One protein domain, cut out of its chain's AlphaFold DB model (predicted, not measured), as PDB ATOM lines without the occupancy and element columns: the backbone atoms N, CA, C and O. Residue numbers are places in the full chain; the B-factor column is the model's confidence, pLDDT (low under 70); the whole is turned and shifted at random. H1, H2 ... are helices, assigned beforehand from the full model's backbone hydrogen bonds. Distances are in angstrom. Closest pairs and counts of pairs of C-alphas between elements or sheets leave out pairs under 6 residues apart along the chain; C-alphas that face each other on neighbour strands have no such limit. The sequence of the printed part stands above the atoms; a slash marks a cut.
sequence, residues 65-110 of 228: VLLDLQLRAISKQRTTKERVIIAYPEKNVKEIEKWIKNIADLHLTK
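AT A GLANCE: This is residues 65 to 110 of the 228 residues of a protein of Hymenolepis diminuta (UniProt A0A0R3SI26). Two helices, H1 and the longer H2, lie loosely side by side and run the same way, and a long looping link folds back past H1 on the side away from H2. Across the width of this flat shape H1 lies between H2 and the link, and along its length H1 lies toward one end: Lys 76, the residue after H1, and Lys 91, near the start of H2, have the two C-alphas farthest apart, 33.1 A. The printed part has 46 residues with two named helices, H1 then H2, and no named strand; its class is all helix. It is only just loose, close to compact, with a radius of gyration of the C-alphas of 11.8 A and spans of 33 by 24 by 11 A.

HOW THE PARTS SIT: H1, residues 65 to 75, and H2, residues 93 to 109, are close but not clearly touching, the closest C-alphas being those of Gln 70 and Leu 106, 7.2 A apart. They run the same way at a shallow tilt of 10 degrees. In both, every O i to N i+4 pair is within hydrogen-bond range.

IN THESE COORDINATES: H1 begins at C-alpha 65 (133.411, 142.961, 92.825) and measures 15.3 A. H2 measures 24.8 A and ends at C-alpha 109 (129.827, 134.392, 107.868).

THE WHOLE: The printed part has no cut. The link, residues 76 to 92, is long. Residues 75 to 80 and 87 to 94 stand free. Residues 76 to 91 and 109 to 110 have pLDDT under 70.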
ATOM      1  N   VAL A  65     134.842 143.305  92.732       76.94
ATOM      2  CA  VAL A  65     133.411 142.961  92.825       76.94
ATOM      3  C   VAL A  65     133.117 142.210  94.118       76.94
ATOM      4  O   VAL A  65     132.129 142.479  94.807       76.94
ATOM      5  N   LEU A  66     133.989 141.267  94.464       77.44
ATOM      6  CA  LEU A  66     133.871 140.484  95.684       77.44
ATOM      7  C   LEU A  66     134.105 141.349  96.921       77.44
ATOM      8  O   LEU A  66     133.352 141.239  97.889       77.44
ATOM      9  N   LEU A  67     135.112 142.220  96.874       80.19
ATOM     10  CA  LEU A  67     135.412 143.142  97.962       80.19
ATOM     11  C   LEU A  67     134.231 144.087  98.215       80.19
ATOM     12  O   LEU A  67     133.811 144.240  99.360       80.19
ATOM     13  N   ASP A  68     133.627 144.652  97.164       79.94
ATOM     14  CA  ASP A  68     132.412 145.467  97.297       79.94
ATOM     15  C   ASP A  68     131.260 144.663  97.926       79.94
ATOM     16  O   ASP A  68     130.583 145.142  98.839       79.94
ATOM     17  N   LEU A  69     131.070 143.404  97.513       78.50
ATOM     18  CA  LEU A  69     130.049 142.528  98.089       78.50
ATOM     19  C   LEU A  69     130.284 142.265  99.589       78.50
ATOM     20  O   LEU A  69     129.336 142.324 100.382       78.50
ATOM     21  N   GLN A  70     131.532 142.010  99.988       79.88
ATOM     22  CA  GLN A  70     131.920 141.826 101.389       79.88
ATOM     23  C   GLN A  70     131.733 143.113 102.200       79.88
ATOM     24  O   GLN A  70     131.113 143.083 103.267       79.88
ATOM     25  N   LEU A  71     132.181 144.259 101.682       81.38
ATOM     26  CA  LEU A  71     132.027 145.560 102.336       81.38
ATOM     27  C   LEU A  71     130.553 145.934 102.521       81.38
ATOM     28  O   LEU A  71     130.175 146.456 103.574       81.38
ATOM     29  N   ARG A  72     129.682 145.619 101.556       77.75
ATOM     30  CA  ARG A  72     128.225 145.786 101.712       77.75
ATOM     31  C   ARG A  72     127.657 144.869 102.792       77.75
ATOM     32  O   ARG A  72     126.812 145.299 103.579       77.75
ATOM     33  N   ALA A  73     128.119 143.620 102.856       75.88
ATOM     34  CA  ALA A  73     127.686 142.683 103.889       75.88
ATOM     35  C   ALA A  73     128.077 143.162 105.300       75.88
ATOM     36  O   ALA A  73     127.260 143.057 106.217       75.88
ATOM     37  N   ILE A  74     129.276 143.732 105.458       79.50
ATOM     38  CA  ILE A  74     129.792 144.242 106.740       79.50
ATOM     39  C   ILE A  74     129.127 145.568 107.128       79.50
ATOM     40  O   ILE A  74     128.645 145.717 108.251       79.50
ATOM     41  N   SER A  75     129.070 146.531 106.205       80.31
ATOM     42  CA  SER A  75     128.580 147.889 106.491       80.31
ATOM     43  C   SER A  75     127.071 147.957 106.743       80.31
ATOM     44  O   SER A  75     126.585 148.974 107.236       80.31
ATOM     45  N   LYS A  76     126.310 146.901 106.403       69.88
ATOM     46  CA  LYS A  76     124.830 146.867 106.413       69.88
ATOM     47  C   LYS A  76     124.186 148.009 105.608       69.88
ATOM     48  O   LYS A  76     122.978 148.234 105.716       69.88
ATOM     49  N   GLN A  77     124.961 148.720 104.790       66.19
ATOM     50  CA  GLN A  77     124.487 149.826 103.971       66.19
ATOM     51  C   GLN A  77     123.851 149.281 102.692       66.19
ATOM     52  O   GLN A  77     124.425 148.458 101.979       66.19
ATOM     53  N   ARG A  78     122.646 149.763 102.373       57.69
ATOM     54  CA  ARG A  78     121.999 149.516 101.079       57.69
ATOM     55  C   ARG A  78     122.504 150.558 100.085       57.69
ATOM     56  O   ARG A  78     121.884 151.601  99.915       57.69
ATOM     57  N   THR A  79     123.655 150.316  99.472       55.22
ATOM     58  CA  THR A  79     124.164 151.182  98.400       55.22
ATOM     59  C   THR A  79     123.452 150.873  97.077       55.22
ATOM     60  O   THR A  79     123.362 149.716  96.670       55.22
ATOM     61  N   THR A  80     122.966 151.909  96.385       55.44
ATOM     62  CA  THR A  80     122.234 151.850  95.095       55.44
ATOM     63  C   THR A  80     123.130 151.541  93.885       55.44
ATOM     64  O   THR A  80     122.671 151.579  92.750       55.44
ATOM     65  N   LYS A  81     124.424 151.258  94.085       59.25
ATOM     66  CA  LYS A  81     125.339 150.939  92.980       59.25
ATOM     67  C   LYS A  81     124.973 149.593  92.356       59.25
ATOM     68  O   LYS A  81     124.834 148.607  93.092       59.25
ATOM     69  N   GLU A  82     124.864 149.580  91.025       56.19
ATOM     70  CA  GLU A  82     124.604 148.400  90.196       56.19
ATOM     71  C   GLU A  82     125.544 147.246  90.562       56.19
ATOM     72  O   GLU A  82     126.728 147.443  90.850       56.19
ATOM     73  N   ARG A  83     125.000 146.024  90.593       58.25
ATOM     74  CA  ARG A  83     125.813 144.814  90.722       58.25
ATOM     75  C   ARG A  83     126.649 144.682  89.457       58.25
ATOM     76  O   ARG A  83     126.083 144.577  88.375       58.25
ATOM     77  N   VAL A  84     127.968 144.624  89.599       58.09
ATOM     78  CA  VAL A  84     128.836 144.219  88.492       58.09
ATOM     79  C   VAL A  84     128.573 142.735  88.233       58.09
ATOM     80  O   VAL A  84     128.816 141.883  89.088       58.09
ATOM     81  N   ILE A  85     127.968 142.450  87.084       59.38
ATOM     82  CA  ILE A  85     127.663 141.102  86.609       59.38
ATOM     83  C   ILE A  85     128.934 140.559  85.950       59.38
ATOM     84  O   ILE A  85     129.603 141.287  85.219       59.38
ATOM     85  N   ILE A  86     129.266 139.289  86.207       63.06
ATOM     86  CA  ILE A  86     130.375 138.594  85.540       63.06
ATOM     87  C   ILE A  86     130.166 138.715  84.024       63.06
ATOM     88  O   ILE A  86     129.157 138.248  83.493       63.06
ATOM     89  N   ALA A  87     131.096 139.369  83.329       56.69
ATOM     90  CA  ALA A  87     131.019 139.516  81.883       56.69
ATOM     91  C   ALA A  87     131.318 138.161  81.213       56.69
ATOM     92  O   ALA A  87     132.366 137.572  81.450       56.69
ATOM     93  N   TYR A  88     130.408 137.684  80.356       57.06
ATOM     94  CA  TYR A  88     130.523 136.430  79.588       57.06
ATOM     95  C   TYR A  88     130.653 135.136  80.427       57.06
ATOM     96  O   TYR A  88     131.659 134.428  80.330       57.06
ATOM     97  N   PRO A  89     129.605 134.750  81.181       61.19
ATOM     98  CA  PRO A  89     129.608 133.535  82.006       61.19
ATOM     99  C   PRO A  89     129.843 132.240  81.203       61.19
ATOM    100  O   PRO A  89     130.438 131.296  81.709       61.19
ATOM    101  N   GLU A  90     129.447 132.198  79.928       63.41
ATOM    102  CA  GLU A  90     129.566 130.999  79.082       63.41
ATOM    103  C   GLU A  90     131.014 130.591  78.771       63.41
ATOM    104  O   GLU A  90     131.274 129.429  78.467       63.41
ATOM    105  N   LYS A  91     131.972 131.523  78.850       67.12
ATOM    106  CA  LYS A  91     133.381 131.253  78.522       67.12
ATOM    107  C   LYS A  91     134.236 130.916  79.740       67.12
ATOM    108  O   LYS A  91     135.331 130.389  79.561       67.12
ATOM    109  N   ASN A  92     133.765 131.205  80.956       70.12
ATOM    110  CA  ASN A  92     134.616 131.196  82.146       70.12
ATOM    111  C   ASN A  92     134.005 130.417  83.324       70.12
ATOM    112  O   ASN A  92     133.722 130.953  84.393       70.12
ATOM    113  N   VAL A  93     133.845 129.102  83.135       79.69
ATOM    114  CA  VAL A  93     133.292 128.170  84.143       79.69
ATOM    115  C   VAL A  93     134.046 128.244  85.482       79.69
ATOM    116  O   VAL A  93     133.432 128.204  86.545       79.69
ATOM    117  N   LYS A  94     135.371 128.445  85.449       78.75
ATOM    118  CA  LYS A  94     136.208 128.550  86.659       78.75
ATOM    119  C   LYS A  94     135.908 129.797  87.496       78.75
ATOM    120  O   LYS A  94     135.963 129.738  88.723       78.75
ATOM    121  N   GLU A  95     135.596 130.925  86.859       74.19
ATOM    122  CA  GLU A  95     135.216 132.145  87.582       74.19
ATOM    123  C   GLU A  95     133.845 132.005  88.233       74.19
ATOM    124  O   GLU A  95     133.652 132.484  89.350       74.19
ATOM    125  N   ILE A  96     132.925 131.283  87.589       78.88
ATOM    126  CA  ILE A  96     131.615 130.966  88.162       78.88
ATOM    127  C   ILE A  96     131.779 130.092  89.406       78.88
ATOM    128  O   ILE A  96     131.229 130.426  90.452       78.88
ATOM    129  N   GLU A  97     132.559 129.011  89.336       82.31
ATOM    130  CA  GLU A  97     132.817 128.147  90.498       82.31
ATOM    131  C   GLU A  97     133.468 128.921  91.653       82.31
ATOM    132  O   GLU A  97     133.039 128.804  92.806       82.31
ATOM    133  N   LYS A  98     134.458 129.772  91.342       82.00
ATOM    134  CA  LYS A  98     135.094 130.665  92.320       82.00
ATOM    135  C   LYS A  98     134.063 131.605  92.953       82.00
ATOM    136  O   LYS A  98     134.017 131.722  94.175       82.00
ATOM    137  N   TRP A  99     133.210 132.240  92.152       80.88
ATOM    138  CA  TRP A  99     132.162 133.139  92.633       80.88
ATOM    139  C   TRP A  99     131.120 132.425  93.505       80.88
ATOM    140  O   TRP A  99     130.776 132.937  94.572       80.88
ATOM    141  N   ILE A 100     130.676 131.224  93.115       82.88
ATOM    142  CA  ILE A 100     129.744 130.397  93.901       82.88
ATOM    143  C   ILE A 100     130.337 130.105  95.278       82.88
ATOM    144  O   ILE A 100     129.668 130.321  96.292       82.88
ATOM    145  N   LYS A 101     131.596 129.658  95.321       84.06
ATOM    146  CA  LYS A 101     132.294 129.376  96.577       84.06
ATOM    147  C   LYS A 101     132.364 130.620  97.465       84.06
ATOM    148  O   LYS A 101     131.979 130.567  98.627       84.06
ATOM    149  N   ASN A 102     132.741 131.758  96.890       78.38
ATOM    150  CA  ASN A 102     132.866 133.016  97.624       78.38
ATOM    151  C   ASN A 102     131.525 133.524  98.183       78.38
ATOM    152  O   ASN A 102     131.475 134.077  99.283       78.38
ATOM    153  N   ILE A 103     130.424 133.329  97.453       80.31
ATOM    154  CA  ILE A 103     129.083 133.646  97.956       80.31
ATOM    155  C   ILE A 103     128.673 132.688  99.068       80.31
ATOM    156  O   ILE A 103     128.122 133.145 100.071       80.31
ATOM    157  N   ALA A 104     128.938 131.390  98.923       80.62
ATOM    158  CA  ALA A 104     128.666 130.419  99.975       80.62
ATOM    159  C   ALA A 104     129.407 130.796 101.269       80.62
ATOM    160  O   ALA A 104     128.778 130.884 102.324       80.62
ATOM    161  N   ASP A 105     130.691 131.147 101.169       79.38
ATOM    162  CA  ASP A 105     131.504 131.614 102.297       79.38
ATOM    163  C   ASP A 105     130.937 132.904 102.919       79.38
ATOM    164  O   ASP A 105     130.815 133.024 104.142       79.38
ATOM    165  N   LEU A 106     130.474 133.853 102.098       77.75
ATOM    166  CA  LEU A 106     129.797 135.059 102.586       77.75
ATOM    167  C   LEU A 106     128.508 134.719 103.347       77.75
ATOM    168  O   LEU A 106     128.213 135.337 104.371       77.75
ATOM    169  N   HIS A 107     127.738 133.734 102.891       73.12
ATOM    170  CA  HIS A 107     126.553 133.269 103.610       73.12
ATOM    171  C   HIS A 107     126.891 132.536 104.914       73.12
ATOM    172  O   HIS A 107     126.140 132.696 105.874       73.12
ATOM    173  N   LEU A 108     128.013 131.814 104.990       73.75
ATOM    174  CA  LEU A 108     128.482 131.172 106.227       73.75
ATOM    175  C   LEU A 108     128.870 132.189 107.307       73.75
ATOM    176  O   LEU A 108     128.623 131.957 108.489       73.75
ATOM    177  N   THR A 109     129.452 133.326 106.915       69.06
ATOM    178  CA  THR A 109     129.827 134.392 107.868       69.06
ATOM    179  C   THR A 109     128.632 135.182 108.400       69.06
ATOM    180  O   THR A 109     128.736 135.840 109.441       69.06
ATOM    181  N   LYS A 110     127.475 135.126 107.726       67.00
ATOM    182  CA  LYS A 110     126.261 135.765 108.230       67.00
ATOM    183  C   LYS A 110     125.716 134.946 109.399       67.00
ATOM    184  O   LYS A 110     125.451 133.757 109.229       67.00
TER     185      LYS A 110